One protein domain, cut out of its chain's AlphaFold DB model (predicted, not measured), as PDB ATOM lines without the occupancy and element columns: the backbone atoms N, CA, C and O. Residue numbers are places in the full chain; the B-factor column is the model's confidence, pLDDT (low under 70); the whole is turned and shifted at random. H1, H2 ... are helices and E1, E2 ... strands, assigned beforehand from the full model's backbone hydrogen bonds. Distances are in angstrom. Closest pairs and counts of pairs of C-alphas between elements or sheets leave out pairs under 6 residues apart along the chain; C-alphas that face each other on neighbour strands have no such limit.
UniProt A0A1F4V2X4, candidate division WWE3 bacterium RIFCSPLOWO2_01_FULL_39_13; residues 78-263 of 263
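This is residues 78 to 263 of the 263 residues of a protein of candidate division WWE3 bacterium RIFCSPLOWO2_01_FULL_39_13 (UniProt A0A1F4V2X4). A strongly twisted wall of six strands has H1 packed on one face near E1 and E2, H10 across E5 on that same face, and H2 on the other face. Beside edge strand E3 a lobe of helices builds round H6, with H5, H8 and H9 packed on it and H7 close by. The printed part has 186 residues with ten named helices and six named strands, in the order H1 E1 E2 H2 H3 H4 H5 E3 H6 H7 H8 H9 E4 E5 E6 H10. The sheet, E2 E1 E6 E5 E4 E3, is antiparallel; the class is mixed, and the whole is compact, radius of gyration of the C-alphas 16.0 A, spans 45 by 39 by 34 A.

E5, residues 227 to 239, is 35.5 A long from C-alpha 227 at (32.345, 56.283, 36.537). E4 is 215 to 224, 26.1 A, bending by 55 degrees at 221; E6 is 246 to 253, 23.4 A; E3 is 149 to 153, E1 98 to 102, E2 107 to 110. H1, 78 to 93, is 23.6 A from (27.013, 19.559, 55.091); H6, 162 to 177, is 22.2 A. H2 is 112 to 117, H3 122 to 125, H4 128 to 131, H5 135 to 140, H7 181 to 190, H8 194 to 202, H9 205 to 208, and H10 256 to 261, ending at (40.162, 50.751, 43.546).

E4, E5 and E6 form a meander, each strand the antiparallel neighbour of the one before; N 235 and O 216 are 2.7 A apart, N 248 and O 238 2.8 A. E6 and E1 are antiparallel neighbours, with N 249 and O 99 within hydrogen-bond range at 2.8 A. With H1 and H2 on opposite faces there are three layers; H1 runs along E1, 17 degrees on the local plane, at a height over the sheet of 8.4 A. H4 stands at the sheet's level, C-alphas of Leu 108 and Ser 129 4.6 A apart. H2 and H3 only just touch, only at the corner, with 3 pairs of C-alphas within 8 A. H6 touches H9, closest C-alphas Ala 168 and Pro 205, 4.6 A. O to N i+4 pairs are within range throughout H2, H7, H8 and H10, in 10 of 12 in H1 and H6, and in 0 of 2 in H5, where 2 of 3 i+3 pairs are.

The C-alphas of Asn 179 and Lys 263, the two farthest apart, are 45.5 A apart. The printed part has no cut and no long link. Mean pLDDT of the printed part is 95.7, and no printed residue is under 70.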
ATOM      1  N   GLU A  78      26.167  19.674  53.899       97.19
ATOM      2  CA  GLU A  78      27.013  19.559  55.091       97.19
ATOM      3  C   GLU A  78      28.495  19.734  54.745       97.19
ATOM      4  O   GLU A  78      29.213  20.455  55.441       97.19
ATOM      5  N   GLU A  79      28.956  19.124  53.648       97.19
ATOM      6  CA  GLU A  79      30.339  19.254  53.173       97.19
ATOM      7  C   GLU A  79      30.651  20.700  52.766       97.19
ATOM      8  O   GLU A  79      31.695  21.237  53.142       97.19
ATOM      9  N   ILE A  80      29.715  21.358  52.073       98.56
ATOM     10  CA  ILE A  80      29.816  22.776  51.699       98.56
ATOM     11  C   ILE A  80      29.882  23.665  52.950       98.56
ATOM     12  O   ILE A  80      30.759  24.522  53.058       98.56
ATOM     13  N   LYS A  81      28.998  23.456  53.932       98.19
ATOM     14  CA  LYS A  81      29.015  24.217  55.194       98.19
ATOM     15  C   LYS A  81      30.337  24.030  55.943       98.19
ATOM     16  O   LYS A  81      30.928  25.010  56.402       98.19
ATOM     17  N   LYS A  82      30.829  22.789  56.030       97.25
ATOM     18  CA  LYS A  82      32.103  22.459  56.680       97.25
ATOM     19  C   LYS A  82      33.269  23.181  56.009       97.25
ATOM     20  O   LYS A  82      34.051  23.827  56.705       97.25
ATOM     21  N   ILE A  83      33.373  23.123  54.681       97.56
ATOM     22  CA  ILE A  83      34.502  23.737  53.978       97.56
ATOM     23  C   ILE A  83      34.452  25.268  54.047       97.56
ATOM     24  O   ILE A  83      35.484  25.895  54.276       97.56
ATOM     25  N   ILE A  84      33.262  25.882  53.961       98.38
ATOM     26  CA  ILE A  84      33.095  27.335  54.125       98.38
ATOM     27  C   ILE A  84      33.583  27.769  55.508       98.38
ATOM     28  O   ILE A  84      34.326  28.745  55.614       98.38
ATOM     29  N   LYS A  85      33.247  27.024  56.571       97.88
ATOM     30  CA  LYS A  85      33.741  27.311  57.926       97.88
ATOM     31  C   LYS A  85      35.274  27.318  57.986       97.88
ATOM     32  O   LYS A  85      35.839  28.203  58.618       97.88
ATOM     33  N   VAL A  86      35.935  26.391  57.288       96.44
ATOM     34  CA  VAL A  86      37.404  26.290  57.240       96.44
ATOM     35  C   VAL A  86      38.042  27.482  56.514       96.44
ATOM     36  O   VAL A  86      39.029  28.032  56.996       96.44
ATOM     37  N   VAL A  87      37.496  27.906  55.368       97.50
ATOM     38  CA  VAL A  87      38.176  28.886  54.493       97.50
ATOM     39  C   VAL A  87      37.658  30.319  54.591       97.50
ATOM     40  O   VAL A  87      38.335  31.239  54.126       97.50
ATOM     41  N   SER A  88      36.490  30.537  55.198       97.88
ATOM     42  CA  SER A  88      35.814  31.843  55.250       97.88
ATOM     43  C   SER A  88      36.711  32.959  55.783       97.88
ATOM     44  O   SER A  88      36.811  34.006  55.149       97.88
ATOM     45  N   ARG A  89      37.433  32.732  56.892       98.19
ATOM     46  CA  ARG A  89      38.368  33.717  57.465       98.19
ATOM     47  C   ARG A  89      39.463  34.108  56.470       98.19
ATOM     48  O   ARG A  89      39.746  35.290  56.315       98.19
ATOM     49  N   LYS A  90      40.053  33.134  55.768       97.44
ATOM     50  CA  LYS A  90      41.103  33.384  54.767       97.44
ATOM     51  C   LYS A  90      40.563  34.185  53.581       97.44
ATOM     52  O   LYS A  90      41.190  35.155  53.173       97.44
ATOM     53  N   ILE A  91      39.391  33.812  53.065       98.38
ATOM     54  CA  ILE A  91      38.742  34.507  51.943       98.38
ATOM     55  C   ILE A  91      38.335  35.936  52.336       98.38
ATOM     56  O   ILE A  91      38.574  36.874  51.578       98.38
ATOM     57  N   ASN A  92      37.764  36.124  53.527       98.38
ATOM     58  CA  ASN A  92      37.338  37.438  54.016       98.38
ATOM     59  C   ASN A  92      38.511  38.384  54.296       98.38
ATOM     60  O   ASN A  92      38.379  39.581  54.057       98.38
ATOM     61  N   ASN A  93      39.647  37.854  54.757       97.94
ATOM     62  CA  ASN A  93      40.853  38.643  55.012       97.94
ATOM     63  C   ASN A  93      41.666  38.935  53.742       97.94
ATOM     64  O   ASN A  93      42.607  39.726  53.794       97.94
ATOM     65  N   TRP A  94      41.339  38.307  52.607       98.25
ATOM     66  CA  TRP A  94      42.006  38.603  51.345       98.25
ATOM     67  C   TRP A  94      41.658  40.034  50.886       98.25
ATOM     68  O   TRP A  94      40.471  40.356  50.791       98.25
ATOM     69  N   PRO A  95      42.646  40.897  50.570       97.81
ATOM     70  CA  PRO A  95      42.416  42.331  50.325       97.81
ATOM     71  C   PRO A  95      41.732  42.650  48.984       97.81
ATOM     72  O   PRO A  95      41.372  43.794  48.710       97.81
ATOM     73  N   TYR A  96      41.569  41.647  48.129       98.62
ATOM     74  CA  TYR A  96      41.026  41.756  46.775       98.62
ATOM     75  C   TYR A  96      39.881  40.750  46.593       98.62
ATOM     76  O   TYR A  96      39.555  40.032  47.539       98.62
ATOM     77  N   PRO A  97      39.216  40.664  45.427       98.75
ATOM     78  CA  PRO A  97      38.198  39.647  45.208       98.75
ATOM     79  C   PRO A  97      38.736  38.240  45.482       98.75
ATOM     80  O   PRO A  97      39.794  37.850  44.993       98.75
ATOM     81  N   ALA A  98      37.994  37.477  46.273       98.75
ATOM     82  CA  ALA A  98      38.265  36.068  46.496       98.75
ATOM     83  C   ALA A  98      36.957  35.305  46.650       98.75
ATOM     84  O   ALA A  98      35.970  35.840  47.173       98.75
ATOM     85  N   TYR A  99      36.956  34.056  46.197       98.81
ATOM     86  CA  TYR A  99      35.791  33.194  46.311       98.81
ATOM     87  C   TYR A  99      36.123  31.708  46.328       98.81
ATOM     88  O   TYR A  99      37.205  31.294  45.927       98.81
ATOM     89  N   LEU A 100      35.153  30.920  46.782       98.81
ATOM     90  CA  LEU A 100      35.161  29.468  46.828       98.81
ATOM     91  C   LEU A 100      34.223  28.904  45.757       98.81
ATOM     92  O   LEU A 100      33.054  29.298  45.679       98.81
ATOM     93  N   ILE A 101      34.720  27.928  45.006       98.62
ATOM     94  CA  ILE A 101      33.912  27.069  44.139       98.62
ATOM     95  C   ILE A 101      34.189  25.597  44.412       98.62
ATOM     96  O   ILE A 101      35.204  25.245  45.016       98.62
ATOM     97  N   ASP A 102      33.293  24.739  43.938       98.38
ATOM     98  CA  ASP A 102      33.604  23.322  43.770       98.38
ATOM     99  C   ASP A 102      34.061  22.987  42.341       98.38
ATOM    100  O   ASP A 102      34.042  23.826  41.436       98.38
ATOM    101  N   PHE A 103      34.452  21.730  42.135       97.00
ATOM    102  CA  PHE A 103      34.945  21.205  40.863       97.00
ATOM    103  C   PHE A 103      33.924  21.288  39.726       97.00
ATOM    104  O   PHE A 103      34.308  21.164  38.570       97.00
ATOM    105  N   SER A 104      32.635  21.467  40.036       97.94
ATOM    106  CA  SER A 104      31.565  21.627  39.047       97.94
ATOM    107  C   SER A 104      31.286  23.090  38.704       97.94
ATOM    108  O   SER A 104      30.397  23.362  37.903       97.94
ATOM    109  N   TRP A 105      32.039  24.021  39.303       98.00
ATOM    110  CA  TRP A 105      31.886  25.473  39.204       98.00
ATOM    111  C   TRP A 105      30.650  26.046  39.902       98.00
ATOM    112  O   TRP A 105      30.201  27.145  39.559       98.00
ATOM    113  N   ARG A 106      30.099  25.359  40.911       98.69
ATOM    114  CA  ARG A 106      29.116  26.000  41.798       98.69
ATOM    115  C   ARG A 106      29.822  27.076  42.618       98.69
ATOM    116  O   ARG A 106      30.866  26.813  43.208       98.69
ATOM    117  N   PHE A 107      29.261  28.279  42.637       98.69
ATOM    118  CA  PHE A 107      29.777  29.442  43.351       98.69
ATOM    119  C   PHE A 107      29.224  29.481  44.771       98.69
ATOM    120  O   PHE A 107      28.034  29.709  44.970       98.69
ATOM    121  N   LEU A 108      30.080  29.188  45.754       98.69
ATOM    122  CA  LEU A 108      29.633  28.790  47.094       98.69
ATOM    123  C   LEU A 108      29.808  29.879  48.149       98.69
ATOM    124  O   LEU A 108      29.031  29.939  49.098       98.69
ATOM    125  N   PHE A 109      30.842  30.710  48.019       98.81
ATOM    126  CA  PHE A 109      31.157  31.760  48.986       98.81
ATOM    127  C   PHE A 109      32.068  32.812  48.355       98.81
ATOM    128  O   PHE A 109      32.955  32.459  47.580       98.81
ATOM    129  N   CYS A 110      31.914  34.089  48.706       98.75
ATOM    130  CA  CYS A 110      32.831  35.139  48.269       98.75
ATOM    131  C   CYS A 110      32.955  36.271  49.290       98.75
ATOM    132  O   CYS A 110      32.058  36.507  50.100       98.75
ATOM    133  N   ASN A 111      34.074  36.995  49.238       98.62
ATOM    134  CA  ASN A 111      34.271  38.156  50.097       98.62
ATOM    135  C   ASN A 111      33.572  39.418  49.553       98.62
ATOM    136  O   ASN A 111      33.112  39.489  48.409       98.62
ATOM    137  N   LYS A 112      33.528  40.466  50.384       98.19
ATOM    138  CA  LYS A 112      32.941  41.769  50.023       98.19
ATOM    139  C   LYS A 112      33.578  42.409  48.786       98.19
ATOM    140  O   LYS A 112      32.900  43.107  48.038       98.19
ATOM    141  N   HIS A 113      34.867  42.163  48.549       98.50
ATOM    142  CA  HIS A 113      35.592  42.716  47.407       98.50
ATOM    143  C   HIS A 113      35.120  42.093  46.093       98.50
ATOM    144  O   HIS A 113      34.929  42.815  45.116       98.50
ATOM    145  N   ASN A 114      34.851  40.784  46.083       98.50
ATOM    146  CA  ASN A 114      34.218  40.122  44.950       98.50
ATOM    147  C   ASN A 114      32.814  40.682  44.694       98.50
ATOM    148  O   ASN A 114      32.523  41.071  43.565       98.50
ATOM    149  N   GLY A 115      32.002  40.848  45.744       97.75
ATOM    150  CA  GLY A 115      30.687  41.484  45.622       97.75
ATOM    151  C   GLY A 115      30.741  42.890  45.027       97.75
ATOM    152  O   GLY A 115      29.961  43.216  44.140       97.75
ATOM    153  N   ARG A 116      31.713  43.707  45.449       97.44
ATOM    154  CA  ARG A 116      31.919  45.064  44.925       97.44
ATOM    155  C   ARG A 116      32.305  45.081  43.443       97.44
ATOM    156  O   ARG A 116      31.820  45.940  42.712       97.44
ATOM    157  N   VAL A 117      33.185  44.179  43.002       98.12
ATOM    158  CA  VAL A 117      33.607  44.108  41.591       98.12
ATOM    159  C   VAL A 117      32.484  43.578  40.709       98.12
ATOM    160  O   VAL A 117      32.228  44.146  39.659       98.12
ATOM    161  N   PHE A 118      31.788  42.527  41.135       97.69
ATOM    162  CA  PHE A 118      30.788  41.849  40.306       97.69
ATOM    163  C   PHE A 118      29.345  42.292  40.581       97.69
ATOM    164  O   PHE A 118      28.410  41.608  40.178       97.69
ATOM    165  N   HIS A 119      29.165  43.419  41.277       96.56
ATOM    166  CA  HIS A 119      27.868  43.979  41.676       96.56
ATOM    167  C   HIS A 119      26.934  42.975  42.378       96.56
ATOM    168  O   HIS A 119      25.719  43.052  42.237       96.56
ATOM    169  N   ILE A 120      27.490  42.044  43.164       96.62
ATOM    170  CA  ILE A 120      26.709  41.018  43.868       96.62
ATOM    171  C   ILE A 120      26.197  41.599  45.194       96.62
ATOM    172  O   ILE A 120      27.015  41.877  46.086       96.62
ATOM    173  N   PRO A 121      24.870  41.761  45.371       95.75
ATOM    174  CA  PRO A 121      24.306  42.299  46.604       95.75
ATOM    175  C   PRO A 121      24.642  41.420  47.810       95.75
ATOM    176  O   PRO A 121      24.722  40.198  47.701       95.75
ATOM    177  N   GLU A 122      24.781  42.027  48.988       96.81
ATOM    178  CA  GLU A 122      25.079  41.308  50.234       96.81
ATOM    179  C   GLU A 122      24.088  40.178  50.530       96.81
ATOM    180  O   GLU A 122      24.511  39.041  50.719       96.81
ATOM    181  N   LYS A 123      22.784  40.448  50.404       96.19
ATOM    182  CA  LYS A 123      21.718  39.445  50.579       96.19
ATOM    183  C   LYS A 123      21.855  38.231  49.650       96.19
ATOM    184  O   LYS A 123      21.405  37.142  49.988       96.19
ATOM    185  N   VAL A 124      22.442  38.416  48.463       96.25
ATOM    186  CA  VAL A 124      22.729  37.314  47.531       96.25
ATOM    187  C   VAL A 124      23.996  36.581  47.965       96.25
ATOM    188  O   VAL A 124      24.002  35.353  47.973       96.25
ATOM    189  N   ARG A 125      25.043  37.313  48.379       96.62
ATOM    190  CA  ARG A 125      26.301  36.734  48.887       96.62
ATOM    191  C   ARG A 125      26.073  35.809  50.084       96.62
ATOM    192  O   ARG A 125      26.667  34.736  50.133       96.62
ATOM    193  N   GLU A 126      25.191  36.192  51.003       96.06
ATOM    194  CA  GLU A 126      24.837  35.400  52.191       96.06
ATOM    195  C   GLU A 126      24.163  34.064  51.849       96.06
ATOM    196  O   GLU A 126      24.311  33.094  52.587       96.06
ATOM    197  N   LYS A 127      23.482  33.985  50.698       97.44
ATOM    198  CA  LYS A 127      22.727  32.804  50.252       97.44
ATOM    199  C   LYS A 127      23.442  31.972  49.186       97.44
ATOM    200  O   LYS A 127      22.857  31.037  48.639       97.44
ATOM    201  N   LEU A 128      24.704  32.271  48.868       97.94
ATOM    202  CA  LEU A 128      25.436  31.572  47.800       97.94
ATOM    203  C   LEU A 128      25.539  30.061  48.025       97.94
ATOM    204  O   LEU A 128      25.395  29.295  47.078       97.94
ATOM    205  N   SER A 129      25.732  29.617  49.266       97.31
ATOM    206  CA  SER A 129      25.819  28.190  49.602       97.31
ATOM    207  C   SER A 129      24.475  27.455  49.492       97.31
ATOM    208  O   SER A 129      24.451  26.234  49.330       97.31
ATOM    209  N   GLU A 130      23.357  28.181  49.529       97.62
ATOM    210  CA  GLU A 130      22.007  27.646  49.340       97.62
ATOM    211  C   GLU A 130      21.653  27.593  47.851       97.62
ATOM    212  O   GLU A 130      21.309  26.527  47.342       97.62
ATOM    213  N   ILE A 131      21.823  28.721  47.149       96.88
ATOM    214  CA  ILE A 131      21.485  28.895  45.726       96.88
ATOM    215  C   ILE A 131      22.445  28.102  44.826       96.88
ATOM    216  O   ILE A 131      22.025  27.507  43.836       96.88
ATOM    217  N   LYS A 132      23.740  28.100  45.170       97.94
ATOM    218  CA  LYS A 132      24.841  27.433  44.458       97.94
ATOM    219  C   LYS A 132      24.860  27.724  42.944       97.94
ATOM    220  O   LYS A 132      24.944  26.775  42.157       97.94
ATOM    221  N   PRO A 133      24.775  29.001  42.507       97.62
ATOM    222  CA  PRO A 133      24.721  29.323  41.084       97.62
ATOM    223  C   PRO A 133      25.986  28.827  40.382       97.62
ATOM    224  O   PRO A 133      27.078  28.886  40.953       97.62
ATOM    225  N   ASN A 134      25.863  28.334  39.152       98.44
ATOM    226  CA  ASN A 134      27.035  27.881  38.412       98.44
ATOM    227  C   ASN A 134      27.725  29.063  37.715       98.44
ATOM    228  O   ASN A 134      27.063  29.887  37.087       98.44
ATOM    229  N   LEU A 135      29.059  29.143  37.773       98.12
ATOM    230  CA  LEU A 135      29.801  30.221  37.105       98.12
ATOM    231  C   LEU A 135      29.627  30.230  35.578       98.12
ATOM    232  O   LEU A 135      29.823  31.272  34.958       98.12
ATOM    233  N   LEU A 136      29.243  29.106  34.960       98.19
ATOM    234  CA  LEU A 136      28.900  29.049  33.535       98.19
ATOM    235  C   LEU A 136      27.678  29.917  33.183       98.19
ATOM    236  O   LEU A 136      27.545  30.338  32.039       98.19
ATOM    237  N   GLU A 137      26.810  30.214  34.154       98.12
ATOM    238  CA  GLU A 137      25.600  31.023  33.958       98.12
ATOM    239  C   GLU A 137      25.910  32.517  33.804       98.12
ATOM    240  O   GLU A 137      25.216  33.223  33.078       98.12
ATOM    241  N   TYR A 138      26.966  33.005  34.462       97.06
ATOM    242  CA  TYR A 138      27.237  34.438  34.632       97.06
ATOM    243  C   TYR A 138      27.353  35.243  33.328       97.06
ATOM    244  O   TYR A 138      26.743  36.308  33.255       97.06
ATOM    245  N   PRO A 139      28.064  34.776  32.280       97.19
ATOM    246  CA  PRO A 139      28.144  35.512  31.018       97.19
ATOM    247  C   PRO A 139      26.801  35.656  30.286       97.19
ATOM    248  O   PRO A 139      26.716  36.421  29.329       97.19
ATOM    249  N   PHE A 140      25.783  34.896  30.698       97.69
ATOM    250  CA  PHE A 140      24.469  34.811  30.062       97.69
ATOM    251  C   PHE A 140      23.348  35.372  30.942       97.69
ATOM    252  O   PHE A 140      22.174  35.260  30.581       97.69
ATOM    253  N   LEU A 141      23.695  35.967  32.089       96.06
ATOM    254  CA  LEU A 141      22.739  36.690  32.915       96.06
ATOM    255  C   LEU A 141      22.248  37.952  32.182       96.06
ATOM    256  O   LEU A 141      23.008  38.554  31.418       96.06
ATOM    257  N   PRO A 142      20.997  38.383  32.428       95.69
ATOM    258  CA  PRO A 142      20.499  39.665  31.941       95.69
ATOM    259  C   PRO A 142      21.425  40.819  32.348       95.69
ATOM    260  O   PRO A 142      21.994  40.809  33.445       95.69
ATOM    261  N   LYS A 143      21.567  41.832  31.485       92.94
ATOM    262  CA  LYS A 143      22.472  42.970  31.728       92.94
ATOM    263  C   LYS A 143      22.059  43.795  32.945       92.94
ATOM    264  O   LYS A 143      22.908  44.433  33.552       92.94
ATOM    265  N   GLU A 144      20.788  43.750  33.322       93.88
ATOM    266  CA  GLU A 144      20.235  44.378  34.522       93.88
ATOM    267  C   GLU A 144      20.796  43.732  35.798       93.88
ATOM    268  O   GLU A 144      20.951  44.401  36.818       93.88
ATOM    269  N   ILE A 145      21.127  42.438  35.733       93.44
ATOM    270  CA  ILE A 145      21.697  41.663  36.841       93.44
ATOM    271  C   ILE A 145      23.229  41.679  36.780       93.44
ATOM    272  O   ILE A 145      23.887  41.792  37.813       93.44
ATOM    273  N   PHE A 146      23.807  41.577  35.580       95.94
ATOM    274  CA  PHE A 146      25.254  41.544  35.363       95.94
ATOM    275  C   PHE A 146      25.694  42.618  34.346       95.94
ATOM    276  O   PHE A 146      25.986  42.304  33.187       95.94
ATOM    277  N   PRO A 147      25.765  43.902  34.754       96.19
ATOM    278  CA  PRO A 147      26.039  45.040  33.868       96.19
ATOM    279  C   PRO A 147      27.540  45.218  33.569       96.19
ATOM    280  O   PRO A 147      28.065  46.332  33.580       96.19
ATOM    281  N   LEU A 148      28.263  44.118  33.342       97.62
ATOM    282  CA  LEU A 148      29.717  44.110  33.199       97.62
ATOM    283  C   LEU A 148      30.137  43.532  31.853       97.62
ATOM    284  O   LEU A 148      29.702  42.453  31.458       97.62
ATOM    285  N   ALA A 149      31.060  44.218  31.181       97.81
ATOM    286  CA  ALA A 149      31.806  43.636  30.076       97.81
ATOM    287  C   ALA A 149      33.066  42.978  30.644       97.81
ATOM    288  O   ALA A 149      33.944  43.645  31.190       97.81
ATOM    289  N   VAL A 150      33.137  41.655  30.536       98.19
ATOM    290  CA  VAL A 150      34.253  40.860  31.048       98.19
ATOM    291  C   VAL A 150      34.997  40.229  29.877       98.19
ATOM    292  O   VAL A 150      34.394  39.741  28.919       98.19
ATOM    293  N   TYR A 151      36.318  40.220  29.986       97.38
ATOM    294  CA  TYR A 151      37.223  39.526  29.086       97.38
ATOM    295  C   TYR A 151      38.188  38.701  29.924       97.38
ATOM    296  O   TYR A 151      38.626  39.155  30.985       97.38
ATOM    297  N   LYS A 152      38.507  37.491  29.473       93.94
ATOM    298  CA  LYS A 152      39.451  36.620  30.174       93.94
ATOM    299  C   LYS A 152      40.319  35.840  29.200       93.94
ATOM    300  O   LYS A 152      39.891  35.563  28.083       93.94
ATOM    301  N   GLY A 153      41.511  35.490  29.643       92.50
ATOM    302  CA  GLY A 153      42.499  34.734  28.887       92.50
ATOM    303  C   GLY A 153      43.738  34.529  29.741       92.50
ATOM    304  O   GLY A 153      43.669  34.605  30.966       92.50
ATOM    305  N   GLU A 154      44.879  34.310  29.110       89.62
ATOM    306  CA  GLU A 154      46.156  34.177  29.819       89.62
ATOM    307  C   GLU A 154      46.856  35.527  30.032       89.62
ATOM    308  O   GLU A 154      47.501  35.773  31.046       89.62
ATOM    309  N   ASN A 155      46.687  36.457  29.098       90.31
ATOM    310  CA  ASN A 155      47.293  37.783  29.135       90.31
ATOM    311  C   ASN A 155      46.482  38.756  28.267       90.31
ATOM    312  O   ASN A 155      45.511  38.350  27.627       90.31
ATOM    313  N   GLU A 156      46.882  40.031  28.231       88.94
ATOM    314  CA  GLU A 156      46.179  41.088  27.481       88.94
ATOM    315  C   GLU A 156      46.030  40.787  25.984       88.94
ATOM    316  O   GLU A 156      45.012  41.142  25.396       88.94
ATOM    317  N   SER A 157      46.990  40.085  25.381       88.62
ATOM    318  CA  SER A 157      46.974  39.744  23.955       88.62
ATOM    319  C   SER A 157      46.082  38.539  23.628       88.62
ATOM    320  O   SER A 157      45.705  38.351  22.474       88.62
ATOM    321  N   ASN A 158      45.729  37.725  24.631       87.62
ATOM    322  CA  ASN A 158      44.971  36.477  24.474       87.62
ATOM    323  C   ASN A 158      43.633  36.486  25.240       87.62
ATOM    324  O   ASN A 158      43.019  35.450  25.493       87.62
ATOM    325  N   ILE A 159      43.140  37.656  25.646       93.06
ATOM    326  CA  ILE A 159      41.798  37.725  26.226       93.06
ATOM    327  C   ILE A 159      40.719  37.486  25.165       93.06
ATOM    328  O   ILE A 159      40.771  37.993  24.045       93.06
ATOM    329  N   LYS A 160      39.679  36.755  25.550       95.19
ATOM    330  CA  LYS A 160      38.455  36.551  24.775       95.19
ATOM    331  C   LYS A 160      37.252  37.104  25.547       95.19
ATOM    332  O   LYS A 160      37.294  37.180  26.781       95.19
ATOM    333  N   PRO A 161      36.158  37.474  24.857       96.38
ATOM    334  CA  PRO A 161      34.904  37.825  25.514       96.38
ATOM    335  C   PRO A 161      34.449  36.732  26.483       96.38
ATOM    336  O   PRO A 161      34.552  35.539  26.182       96.38
ATOM    337  N   PHE A 162      33.917  37.141  27.635       95.81
ATOM    338  CA  PHE A 162      33.595  36.238  28.740       95.81
ATOM    339  C   PHE A 162      32.754  35.011  28.352       95.81
ATOM    340  O   PHE A 162      33.164  33.921  28.740       95.81
ATOM    341  N   PRO A 163      31.676  35.103  27.547       96.75
ATOM    342  CA  PRO A 163      30.906  33.923  27.140       96.75
ATOM    343  C   PRO A 163      31.738  32.853  26.417       96.75
ATOM    344  O   PRO A 163      31.653  31.673  26.754       96.75
ATOM    345  N   ILE A 164      32.578  33.269  25.463       95.94
ATOM    346  CA  ILE A 164      33.415  32.374  24.647       95.94
ATOM    347  C   ILE A 164      34.429  31.673  25.542       95.94
ATOM    348  O   ILE A 164      34.510  30.449  25.604       95.94
ATOM    349  N   ALA A 165      35.160  32.477  26.299       94.31
ATOM    350  CA  ALA A 165      36.198  32.005  27.181       94.31
ATOM    351  C   ALA A 165      35.644  31.081  28.287       94.31
ATOM    352  O   ALA A 165      36.287  30.117  28.703       94.31
ATOM    353  N   GLN A 166      34.450  31.390  28.811       95.31
ATOM    354  CA  GLN A 166      33.803  30.620  29.874       95.31
ATOM    355  C   GLN A 166      33.374  29.245  29.372       95.31
ATOM    356  O   GLN A 166      33.641  28.256  30.049       95.31
ATOM    357  N   ILE A 167      32.789  29.175  28.172       97.19
ATOM    358  CA  ILE A 167      32.422  27.908  27.533       97.19
ATOM    359  C   ILE A 167      33.662  27.061  27.242       97.19
ATOM    360  O   ILE A 167      33.683  25.886  27.605       97.19
ATOM    361  N   ALA A 168      34.688  27.639  26.615       94.88
ATOM    362  CA  ALA A 168      35.891  26.899  26.243       94.88
ATOM    363  C   ALA A 168      36.584  26.289  27.472       94.88
ATOM    364  O   ALA A 168      36.826  25.084  27.509       94.88
ATOM    365  N   GLN A 169      36.796  27.083  28.529       93.62
ATOM    366  CA  GLN A 169      37.383  26.580  29.772       93.62
ATOM    367  C   GLN A 169      36.500  25.519  30.449       93.62
ATOM    368  O   GLN A 169      37.013  24.513  30.932       93.62
ATOM    369  N   PHE A 170      35.174  25.697  30.447       95.69
ATOM    370  CA  PHE A 170      34.264  24.709  31.029       95.69
ATOM    371  C   PHE A 170      34.344  23.369  30.291       95.69
ATOM    372  O   PHE A 170      34.395  22.318  30.928       95.69
ATOM    373  N   LYS A 171      34.412  23.388  28.953       95.25
ATOM    374  CA  LYS A 171      34.593  22.175  28.143       95.25
ATOM    375  C   LYS A 171      35.906  21.460  28.471       95.25
ATOM    376  O   LYS A 171      35.889  20.239  28.590       95.25
ATOM    377  N   ILE A 172      37.000  22.202  28.663       91.75
ATOM    378  CA  ILE A 172      38.308  21.644  29.051       91.75
ATOM    379  C   ILE A 172      38.216  20.958  30.419       91.75
ATOM    380  O   ILE A 172      38.516  19.772  30.548       91.75
ATOM    381  N   GLU A 173      37.763  21.680  31.445       92.38
ATOM    382  CA  GLU A 173      37.785  21.182  32.827       92.38
ATOM    383  C   GLU A 173      36.765  20.061  33.086       92.38
ATOM    384  O   GLU A 173      36.975  19.199  33.947       92.38
ATOM    385  N   GLN A 174      35.663  20.037  32.329       94.94
ATOM    386  CA  GLN A 174      34.563  19.087  32.524       94.94
ATOM    387  C   GLN A 174      34.515  17.952  31.497       94.94
ATOM    388  O   GLN A 174      33.579  17.150  31.537       94.94
ATOM    389  N   ILE A 175      35.519  17.817  30.623       92.56
ATOM    390  CA  ILE A 175      35.532  16.815  29.542       92.56
ATOM    391  C   ILE A 175      35.291  15.379  30.040       92.56
ATOM    392  O   ILE A 175      34.584  14.602  29.403       92.56
ATOM    393  N   MET A 176      35.793  15.043  31.232       91.31
ATOM    394  CA  MET A 176      35.644  13.712  31.841       91.31
ATOM    395  C   MET A 176      34.302  13.499  32.562       91.31
ATOM    396  O   MET A 176      34.053  12.422  33.097       91.31
ATOM    397  N   ARG A 177      33.442  14.521  32.625       94.62
ATOM    398  CA  ARG A 177      32.219  14.547  33.448       94.62
ATOM    399  C   ARG A 177      30.955  14.828  32.638       94.62
ATOM    400  O   ARG A 177      29.883  15.016  33.205       94.62
ATOM    401  N   THR A 178      31.047  14.791  31.312       95.44
ATOM    402  CA  THR A 178      29.926  15.057  30.395       95.44
ATOM    403  C   THR A 178      28.743  14.102  30.590       95.44
ATOM    404  O   THR A 178      27.587  14.477  30.397       95.44
ATOM    405  N   ASN A 179      29.021  12.881  31.053       93.62
ATOM    406  CA  ASN A 179      28.014  11.874  31.373       93.62
ATOM    407  C   ASN A 179      27.434  12.010  32.789       93.62
ATOM    408  O   ASN A 179      26.547  11.240  33.153       93.62
ATOM    409  N   GLU A 180      27.862  12.966  33.609       96.25
ATOM    410  CA  GLU A 180      27.287  13.140  34.941       96.25
ATOM    411  C   GLU A 180      25.859  13.684  34.885       96.25
ATOM    412  O   GLU A 180      25.512  14.497  34.027       96.25
ATOM    413  N   LYS A 181      25.005  13.253  35.826       96.44
ATOM    414  CA  LYS A 181      23.620  13.749  35.901       96.44
ATOM    415  C   LYS A 181      23.594  15.266  36.101       96.44
ATOM    416  O   LYS A 181      22.891  15.958  35.378       96.44
ATOM    417  N   TRP A 182      24.388  15.775  37.044       97.56
ATOM    418  CA  TRP A 182      24.440  17.208  37.335       97.56
ATOM    419  C   TRP A 182      24.956  18.026  36.144       97.56
ATOM    420  O   TRP A 182      24.456  19.123  35.909       97.56
ATOM    421  N   TYR A 183      25.896  17.484  35.360       98.38
ATOM    422  CA  TYR A 183      26.411  18.140  34.156       98.38
ATOM    423  C   TYR A 183      25.307  18.255  33.102       98.38
ATOM    424  O   TYR A 183      25.056  19.330  32.559       98.38
ATOM    425  N   ARG A 184      24.597  17.147  32.854       98.25
ATOM    426  CA  ARG A 184      23.474  17.092  31.910       98.25
ATOM    427  C   ARG A 184      22.322  18.006  32.328       98.25
ATOM    428  O   ARG A 184      21.727  18.655  31.473       98.25
ATOM    429  N   ASP A 185      22.029  18.088  33.623       98.25
ATOM    430  CA  ASP A 185      20.997  18.980  34.156       98.25
ATOM    431  C   ASP A 185      21.385  20.461  34.005       98.25
ATOM    432  O   ASP A 185      20.560  21.257  33.553       98.25
ATOM    433  N   LEU A 186      22.642  20.822  34.299       98.44
ATOM    434  CA  LEU A 186      23.163  22.172  34.069       98.44
ATOM    435  C   LEU A 186      23.085  22.550  32.587       98.44
ATOM    436  O   LEU A 186      22.591  23.623  32.252       98.44
ATOM    437  N   LEU A 187      23.528  21.667  31.691       98.25
ATOM    438  CA  LEU A 187      23.468  21.929  30.255       98.25
ATOM    439  C   LEU A 187      22.030  22.068  29.774       98.25
ATOM    440  O   LEU A 187      21.743  22.994  29.024       98.25
ATOM    441  N   ARG A 188      21.104  21.223  30.241       98.38
ATOM    442  CA  ARG A 188      19.679  21.360  29.908       98.38
ATOM    443  C   ARG A 188      19.145  22.736  30.307       98.38
ATOM    444  O   ARG A 188      18.461  23.363  29.505       98.38
ATOM    445  N   LYS A 189      19.494  23.220  31.506       97.94
ATOM    446  CA  LYS A 189      19.153  24.575  31.968       97.94
ATOM    447  C   LYS A 189      19.749  25.647  31.048       97.94
ATOM    448  O   LYS A 189      19.028  26.531  30.600       97.94
ATOM    449  N   MET A 190      21.042  25.560  30.739       98.31
ATOM    450  CA  MET A 190      21.740  26.562  29.922       98.31
ATOM    451  C   MET A 190      21.251  26.604  28.467       98.31
ATOM    452  O   MET A 190      21.188  27.676  27.871       98.31
ATOM    453  N   MET A 191      20.846  25.463  27.901       98.00
ATOM    454  CA  MET A 191      20.351  25.355  26.522       98.00
ATOM    455  C   MET A 191      19.025  26.085  26.272       98.00
ATOM    456  O   MET A 191      18.680  26.312  25.114       98.00
ATOM    457  N   ALA A 192      18.303  26.486  27.325       96.81
ATOM    458  CA  ALA A 192      17.137  27.360  27.203       96.81
ATOM    459  C   ALA A 192      17.508  28.795  26.771       96.81
ATOM    460  O   ALA A 192      16.660  29.529  26.272       96.81
ATOM    461  N   ASN A 193      18.771  29.205  26.938       97.75
ATOM    462  CA  ASN A 193      19.268  30.496  26.475       97.75
ATOM    463  C   ASN A 193      19.802  30.379  25.034       97.75
ATOM    464  O   ASN A 193      20.779  29.676  24.774       97.75
ATOM    465  N   ASN A 194      19.192  31.108  24.091       97.38
ATOM    466  CA  ASN A 194      19.556  31.054  22.668       97.38
ATOM    467  C   ASN A 194      21.010  31.467  22.389       97.38
ATOM    468  O   ASN A 194      21.673  30.852  21.552       97.38
ATOM    469  N   ALA A 195      21.523  32.479  23.097       97.06
ATOM    470  CA  ALA A 195      22.904  32.928  22.934       97.06
ATOM    471  C   ALA A 195      23.892  31.862  23.425       97.06
ATOM    472  O   ALA A 195      24.876  31.576  22.741       97.06
ATOM    473  N   PHE A 196      23.600  31.223  24.564       98.38
ATOM    474  CA  PHE A 196      24.381  30.083  25.042       98.38
ATOM    475  C   PHE A 196      24.342  28.928  24.047       98.38
ATOM    476  O   PHE A 196      25.394  28.420  23.683       98.38
ATOM    477  N   LYS A 197      23.154  28.529  23.573       98.25
ATOM    478  CA  LYS A 197      22.988  27.407  22.638       98.25
ATOM    479  C   LYS A 197      23.831  27.588  21.375       98.25
ATOM    480  O   LYS A 197      24.514  26.650  20.968       98.25
ATOM    481  N   LYS A 198      23.810  28.790  20.787       98.00
ATOM    482  CA  LYS A 198      24.622  29.127  19.611       98.00
ATOM    483  C   LYS A 198      26.118  29.016  19.918       98.00
ATOM    484  O   LYS A 198      26.818  28.231  19.285       98.00
ATOM    485  N   LEU A 199      26.593  29.736  20.937       97.75
ATOM    486  CA  LEU A 199      28.015  29.738  21.291       97.75
ATOM    487  C   LEU A 199      28.511  28.361  21.739       97.75
ATOM    488  O   LEU A 199      29.651  28.004  21.475       97.75
ATOM    489  N   TRP A 200      27.674  27.557  22.392       97.75
ATOM    490  CA  TRP A 200      28.044  26.210  22.807       97.75
ATOM    491  C   TRP A 200      28.368  25.304  21.614       97.75
ATOM    492  O   TRP A 200      29.257  24.460  21.732       97.75
ATOM    493  N   ALA A 201      27.680  25.467  20.481       96.56
ATOM    494  CA  ALA A 201      27.965  24.715  19.261       96.56
ATOM    495  C   ALA A 201      29.256  25.191  18.570       96.56
ATOM    496  O   ALA A 201      30.019  24.368  18.077       96.56
ATOM    497  N   GLU A 202      29.508  26.501  18.573       96.06
ATOM    498  CA  GLU A 202      30.617  27.127  17.837       96.06
ATOM    499  C   GLU A 202      31.952  27.097  18.598       96.06
ATOM    500  O   GLU A 202      33.014  26.947  18.000       96.06
ATOM    501  N   VAL A 203      31.923  27.260  19.923       95.75
ATOM    502  CA  VAL A 203      33.139  27.436  20.723       95.75
ATOM    503  C   VAL A 203      33.830  26.100  20.961       95.75
ATOM    504  O   VAL A 203      33.276  25.220  21.627       95.75
ATOM    505  N   THR A 204      35.071  25.969  20.510       90.25
ATOM    506  CA  THR A 204      35.921  24.806  20.786       90.25
ATOM    507  C   THR A 204      36.947  25.106  21.893       90.25
ATOM    508  O   THR A 204      37.250  26.279  22.143       90.25
ATOM    509  N   PRO A 205      37.464  24.086  22.610       83.81
ATOM    510  CA  PRO A 205      38.515  24.254  23.619       83.81
ATOM    511  C   PRO A 205      39.752  25.015  23.130       83.81
ATOM    512  O   PRO A 205      40.334  25.796  23.881       83.81
ATOM    513  N   GLU A 206      40.125  24.821  21.867       83.75
ATOM    514  CA  GLU A 206      41.327  25.391  21.258       83.75
ATOM    515  C   GLU A 206      41.264  26.924  21.231       83.75
ATOM    516  O   GLU A 206      42.281  27.579  21.403       83.75
ATOM    517  N   LEU A 207      40.067  27.517  21.146       77.56
ATOM    518  CA  LEU A 207      39.885  28.974  21.100       77.56
ATOM    519  C   LEU A 207      40.377  29.723  22.348       77.56
ATOM    520  O   LEU A 207      40.514  30.949  22.294       77.56
ATOM    521  N   TYR A 208      40.578  29.029  23.471       73.56
ATOM    522  CA  TYR A 208      40.969  29.640  24.743       73.56
ATOM    523  C   TYR A 208      42.467  29.540  25.055       73.56
ATOM    524  O   TYR A 208      42.842  30.069  26.091       73.56
ATOM    525  N   HIS A 209      43.275  28.900  24.185       72.81
ATOM    526  CA  HIS A 209      44.745  28.746  24.258       72.81
ATOM    527  C   HIS A 209      45.356  29.178  25.598       72.81
ATOM    528  O   HIS A 209      45.631  30.361  25.796       72.81
ATOM    529  N   LYS A 210      45.511  28.223  26.516       76.75
ATOM    530  CA  LYS A 210      45.967  28.474  27.879       76.75
ATOM    531  C   LYS A 210      47.137  27.559  28.208       76.75
ATOM    532  O   LYS A 210      46.960  26.340  28.189       76.75
ATOM    533  N   ASP A 211      48.272  28.140  28.560       84.44
ATOM    534  CA  ASP A 211      49.463  27.399  28.964       84.44
ATOM    535  C   ASP A 211      49.361  26.972  30.438       84.44
ATOM    536  O   ASP A 211      49.708  25.846  30.801       84.44
ATOM    537  N   LEU A 212      48.818  27.839  31.301       85.19
ATOM    538  CA  LEU A 212      48.686  27.585  32.739       85.19
ATOM    539  C   LEU A 212      47.252  27.243  33.165       85.19
ATOM    540  O   LEU A 212      46.371  28.100  33.184       85.19
ATOM    541  N   LEU A 213      47.010  26.015  33.636       79.75
ATOM    542  CA  LEU A 213      45.674  25.582  34.082       79.75
ATOM    543  C   LEU A 213      45.089  26.469  35.197       79.75
ATOM    544  O   LEU A 213      43.927  26.864  35.113       79.75
ATOM    545  N   ASP A 214      45.889  26.829  36.200       88.69
ATOM    546  CA  ASP A 214      45.415  27.468  37.438       88.69
ATOM    547  C   ASP A 214      45.606  28.994  37.486       88.69
ATOM    548  O   ASP A 214      45.358  29.618  38.520       88.69
ATOM    549  N   TYR A 215      46.012  29.614  36.378       94.25
ATOM    550  CA  TYR A 215      46.224  31.059  36.278       94.25
ATOM    551  C   TYR A 215      45.272  31.695  35.262       94.25
ATOM    552  O   TYR A 215      44.924  31.071  34.274       94.25
ATOM    553  N   GLU A 216      44.802  32.919  35.474       94.62
ATOM    554  CA  GLU A 216      43.960  33.626  34.496       94.62
ATOM    555  C   GLU A 216      44.222  35.132  34.562       94.62
ATOM    556  O   GLU A 216      44.366  35.700  35.641       94.62
ATOM    557  N   TYR A 217      44.238  35.795  33.412       96.56
ATOM    558  CA  TYR A 217      44.139  37.243  33.313       96.56
ATOM    559  C   TYR A 217      42.689  37.639  33.034       96.56
ATOM    560  O   TYR A 217      42.024  37.068  32.165       96.56
ATOM    561  N   LYS A 218      42.191  38.648  33.752       97.50
ATOM    562  CA  LYS A 218      40.814  39.131  33.627       97.50
ATOM    563  C   LYS A 218      40.750  40.639  33.540       97.50
ATOM    564  O   LYS A 218      41.278  41.338  34.401       97.50
ATOM    565  N   MET A 219      39.996  41.125  32.565       98.25
ATOM    566  CA  MET A 219      39.609  42.522  32.456       98.25
ATOM    567  C   MET A 219      38.103  42.652  32.684       98.25
ATOM    568  O   MET A 219      37.304  41.973  32.040       98.25
ATOM    569  N   VAL A 220      37.715  43.526  33.608       98.44
ATOM    570  CA  VAL A 220      36.326  43.815  33.971       98.44
ATOM    571  C   VAL A 220      36.068  45.293  33.721       98.44
ATOM    572  O   VAL A 220      36.707  46.152  34.324       98.44
ATOM    573  N   ILE A 221      35.127  45.590  32.833       98.38
ATOM    574  CA  ILE A 221      34.719  46.945  32.477       98.38
ATOM    575  C   ILE A 221      33.281  47.139  32.944       98.38
ATOM    576  O   ILE A 221      32.399  46.337  32.636       98.38
ATOM    577  N   GLY A 222      33.046  48.218  33.676       97.50
ATOM    578  CA  GLY A 222      31.759  48.500  34.299       97.50
ATOM    579  C   GLY A 222      31.680  49.921  34.832       97.50
ATOM    580  O   GLY A 222      32.607  50.716  34.661       97.50
ATOM    581  N   ASN A 223      30.570  50.233  35.494       97.00
ATOM    582  CA  ASN A 223      30.346  51.529  36.121       97.00
ATOM    583  C   ASN A 223      30.358  51.378  37.644       97.00
ATOM    584  O   ASN A 223      29.519  50.690  38.217       97.00
ATOM    585  N   TRP A 224      31.266  52.086  38.314       96.69
ATOM    586  CA  TRP A 224      31.292  52.184  39.775       96.69
ATOM    587  C   TRP A 224      31.244  53.654  40.165       96.69
ATOM    588  O   TRP A 224      32.018  54.451  39.641       96.69
ATOM    589  N   LYS A 225      30.334  54.022  41.077       91.31
ATOM    590  CA  LYS A 225      30.095  55.426  41.468       91.31
ATOM    591  C   LYS A 225      29.895  56.341  40.243       91.31
ATOM    592  O   LYS A 225      30.531  57.384  40.133       91.31
ATOM    593  N   SER A 226      29.082  55.885  39.286       92.12
ATOM    594  CA  SER A 226      28.790  56.575  38.014       92.12
ATOM    595  C   SER A 226      29.997  56.825  37.099       92.12
ATOM    596  O   SER A 226      29.886  57.560  36.122       92.12
ATOM    597  N   LYS A 227      31.144  56.189  37.367       94.50
ATOM    598  CA  LYS A 227      32.345  56.283  36.537       94.50
ATOM    599  C   LYS A 227      32.622  54.962  35.834       94.50
ATOM    600  O   LYS A 227      32.802  53.928  36.486       94.50
ATOM    601  N   LYS A 228      32.741  55.020  34.505       96.94
ATOM    602  CA  LYS A 228      33.246  53.900  33.709       96.94
ATOM    603  C   LYS A 228      34.680  53.601  34.131       96.94
ATOM    604  O   LYS A 228      35.547  54.471  34.066       96.94
ATOM    605  N   THR A 229      34.913  52.387  34.604       97.81
ATOM    606  CA  THR A 229      36.211  51.935  35.110       97.81
ATOM    607  C   THR A 229      36.582  50.627  34.431       97.81
ATOM    608  O   THR A 229      35.715  49.816  34.105       97.81
ATOM    609  N   THR A 230      37.876  50.425  34.229       98.25
ATOM    610  CA  THR A 230      38.442  49.148  33.803       98.25
ATOM    611  C   THR A 230      39.286  48.620  34.949       98.25
ATOM    612  O   THR A 230      40.157  49.331  35.446       98.25
ATOM    613  N   LEU A 231      39.004  47.397  35.382       98.56
ATOM    614  CA  LEU A 231      39.756  46.686  36.407       98.56
ATOM    615  C   LEU A 231      40.442  45.482  35.763       98.56
ATOM    616  O   LEU A 231      39.794  44.704  35.061       98.56
ATOM    617  N   LYS A 232      41.739  45.329  36.003       98.50
ATOM    618  CA  LYS A 232      42.592  44.285  35.431       98.50
ATOM    619  C   LYS A 232      43.166  43.420  36.547       98.50
ATOM    620  O   LYS A 232      43.684  43.943  37.534       98.50
ATOM    621  N   PHE A 233      43.084  42.103  36.404       98.56
ATOM    622  CA  PHE A 233      43.471  41.158  37.445       98.56
ATOM    623  C   PHE A 233      44.275  39.986  36.899       98.56
ATOM    624  O   PHE A 233      43.941  39.440  35.852       98.56
ATOM    625  N   HIS A 234      45.248  39.546  37.690       98.00
ATOM    626  CA  HIS A 234      45.751  38.179  37.681       98.00
ATOM    627  C   HIS A 234      44.944  37.351  38.682       98.00
ATOM    628  O   HIS A 234      44.608  37.828  39.767       98.00
ATOM    629  N   LEU A 235      44.610  36.119  38.328       97.50
ATOM    630  CA  LEU A 235      43.882  35.182  39.170       97.50
ATOM    631  C   LEU A 235      44.734  33.938  39.369       97.50
ATOM    632  O   LEU A 235      45.348  33.454  38.420       97.50
ATOM    633  N   LEU A 236      44.717  33.406  40.588       97.00
ATOM    634  CA  LEU A 236      45.283  32.100  40.907       97.00
ATOM    635  C   LEU A 236      44.228  31.230  41.579       97.00
ATOM    636  O   LEU A 236      43.531  31.675  42.498       97.00
ATOM    637  N   THR A 237      44.141  29.985  41.129       95.31
ATOM    638  CA  THR A 237      43.281  28.960  41.713       95.31
ATOM    639  C   THR A 237      44.104  28.067  42.636       95.31
ATOM    640  O   THR A 237      45.186  27.611  42.286       95.31
ATOM    641  N   SER A 238      43.595  27.814  43.840       94.81
ATOM    642  CA  SER A 238      44.239  26.952  44.832       94.81
ATOM    643  C   SER A 238      43.236  25.934  45.359       94.81
ATOM    644  O   SER A 238      42.220  26.304  45.954       94.81
ATOM    645  N   ARG A 239      43.508  24.644  45.132       94.25
ATOM    646  CA  ARG A 239      42.690  23.547  45.670       94.25
ATOM    647  C   ARG A 239      42.867  23.428  47.177       94.25
ATOM    648  O   ARG A 239      43.942  23.688  47.716       94.25
ATOM    649  N   ILE A 240      41.805  23.012  47.857       94.44
ATOM    650  CA  ILE A 240      41.845  22.786  49.298       94.44
ATOM    651  C   ILE A 240      42.334  21.362  49.557       94.44
ATOM    652  O   ILE A 240      41.721  20.412  49.087       94.44
ATOM    653  N   ILE A 241      43.414  21.218  50.330       90.75
ATOM    654  CA  ILE A 241      44.011  19.910  50.649       90.75
ATOM    655  C   ILE A 241      42.968  18.978  51.275       90.75
ATOM    656  O   ILE A 241      42.714  17.907  50.740       90.75
ATOM    657  N   GLY A 242      42.288  19.430  52.336       89.81
ATOM    658  CA  GLY A 242      41.322  18.603  53.070       89.81
ATOM    659  C   GLY A 242      40.075  18.176  52.283       89.81
ATOM    660  O   GLY A 242      39.315  17.356  52.789       89.81
ATOM    661  N   ASP A 243      39.837  18.734  51.089       95.19
ATOM    662  CA  ASP A 243      38.875  18.212  50.113       95.19
ATOM    663  C   ASP A 243      39.136  18.831  48.728       95.19
ATOM    664  O   ASP A 243      38.700  19.947  48.417       95.19
ATOM    665  N   VAL A 244      39.826  18.074  47.871       95.12
ATOM    666  CA  VAL A 244      40.269  18.501  46.531       95.12
ATOM    667  C   VAL A 244      39.129  18.823  45.561       95.12
ATOM    668  O   VAL A 244      39.372  19.352  44.474       95.12
ATOM    669  N   ARG A 245      37.874  18.535  45.931       97.00
ATOM    670  CA  ARG A 245      36.691  18.965  45.174       97.00
ATOM    671  C   ARG A 245      36.451  20.463  45.254       97.00
ATOM    672  O   ARG A 245      35.630  20.953  44.486       97.00
ATOM    673  N   PHE A 246      37.106  21.174  46.165       98.25
ATOM    674  CA  PHE A 246      36.931  22.605  46.360       98.25
ATOM    675  C   PHE A 246      38.200  23.381  46.037       98.25
ATOM    676  O   PHE A 246      39.322  22.920  46.258       98.25
ATOM    677  N   GLN A 247      38.014  24.607  45.558       97.56
ATOM    678  CA  GLN A 247      39.110  25.506  45.226       97.56
ATOM    679  C   GLN A 247      38.760  26.963  45.514       97.56
ATOM    680  O   GLN A 247      37.624  27.407  45.327       97.56
ATOM    681  N   ILE A 248      39.763  27.702  45.978       98.38
ATOM    682  CA  ILE A 248      39.699  29.142  46.195       98.38
ATOM    683  C   ILE A 248      40.293  29.830  44.971       98.38
ATOM    684  O   ILE A 248      41.391  29.483  44.544       98.38
ATOM    685  N   VAL A 249      39.595  30.831  44.447       98.44
ATOM    686  CA  VAL A 249      40.113  31.719  43.407       98.44
ATOM    687  C   VAL A 249      40.466  33.054  44.044       98.44
ATOM    688  O   VAL A 249      39.618  33.691  44.675       98.44
ATOM    689  N   LEU A 250      41.721  33.467  43.890       98.56
ATOM    690  CA  LEU A 250      42.285  34.683  44.469       98.56
ATOM    691  C   LEU A 250      42.625  35.670  43.360       98.56
ATOM    692  O   LEU A 250      43.345  35.323  42.429       98.56
ATOM    693  N   TYR A 251      42.124  36.899  43.469       98.56
ATOM    694  CA  TYR A 251      42.423  37.965  42.517       98.56
ATOM    695  C   TYR A 251      43.585  38.808  43.040       98.56
ATOM    696  O   TYR A 251      43.679  39.090  44.237       98.56
ATOM    697  N   PHE A 252      44.414  39.270  42.114       98.38
ATOM    698  CA  PHE A 252      45.525  40.186  42.319       98.38
ATOM    699  C   PHE A 252      45.398  41.307  41.281       98.38
ATOM    700  O   PHE A 252      45.256  41.004  40.099       98.38
ATOM    701  N   PRO A 253      45.413  42.592  41.667       98.38
ATOM    702  CA  PRO A 253      45.422  43.687  40.702       98.38
ATOM    703  C   PRO A 253      46.611  43.574  39.743       98.38
ATOM    704  O   PRO A 253      47.743  43.433  40.198       98.38
ATOM    705  N   ALA A 254      46.356  43.665  38.440       97.81
ATOM    706  CA  ALA A 254      47.393  43.643  37.407       97.81
ATOM    707  C   ALA A 254      48.014  45.030  37.160       97.81
ATOM    708  O   ALA A 254      49.049  45.142  36.513       97.81
ATOM    709  N   ASP A 255      47.397  46.098  37.677       97.69
ATOM    710  CA  ASP A 255      47.889  47.466  37.530       97.69
ATOM    711  C   ASP A 255      47.606  48.353  38.763       97.69
ATOM    712  O   ASP A 255      46.852  48.013  39.688       97.69
ATOM    713  N   LEU A 256      48.251  49.526  38.794       97.56
ATOM    714  CA  LEU A 256      48.084  50.508  39.870       97.56
ATOM    715  C   LEU A 256      46.653  51.070  39.968       97.56
ATOM    716  O   LEU A 256      46.168  51.180  41.100       97.56
ATOM    717  N   PRO A 257      45.956  51.422  38.864       97.19
ATOM    718  CA  PRO A 257      44.554  51.837  38.922       97.19
ATOM    719  C   PRO A 257      43.647  50.808  39.605       97.19
ATOM    720  O   PRO A 257      42.902  51.164  40.521       97.19
ATOM    721  N   THR A 258      43.765  49.526  39.247       98.19
ATOM    722  CA  THR A 258      42.979  48.448  39.857       98.19
ATOM    723  C   THR A 258      43.342  48.269  41.322       98.19
ATOM    724  O   THR A 258      42.458  48.103  42.155       98.19
ATOM    725  N   ARG A 259      44.624  48.375  41.692       98.00
ATOM    726  CA  ARG A 259      45.027  48.315  43.105       98.00
ATOM    727  C   ARG A 259      44.429  49.462  43.922       98.00
ATOM    728  O   ARG A 259      43.989  49.242  45.048       98.00
ATOM    729  N   ARG A 260      44.396  50.679  43.368       96.88
ATOM    730  CA  ARG A 260      43.815  51.867  44.020       96.88
ATOM    731  C   ARG A 260      42.303  51.760  44.206       96.88
ATOM    732  O   ARG A 260      41.792  52.344  45.150       96.88
ATOM    733  N   PHE A 261      41.600  50.986  43.379       97.00
ATOM    734  CA  PHE A 261      40.162  50.751  43.546       97.00
ATOM    735  C   PHE A 261      39.804  50.129  44.910       97.00
ATOM    736  O   PHE A 261      38.710  50.378  45.421       97.00
ATOM    737  N   PHE A 262      40.705  49.338  45.502       95.69
ATOM    738  CA  PHE A 262      40.487  48.650  46.783       95.69
ATOM    739  C   PHE A 262      41.017  49.402  48.007       95.69
ATOM    740  O   PHE A 262      40.841  48.904  49.118       95.69
ATOM    741  N   LYS A 263      41.658  50.558  47.805       87.81
ATOM    742  CA  LYS A 263      42.046  51.454  48.896       87.81
ATOM    743  C   LYS A 263      40.863  52.286  49.385       87.81
ATOM    744  O   LYS A 263      39.860  52.404  48.637       87.81
TER     745      LYS A 263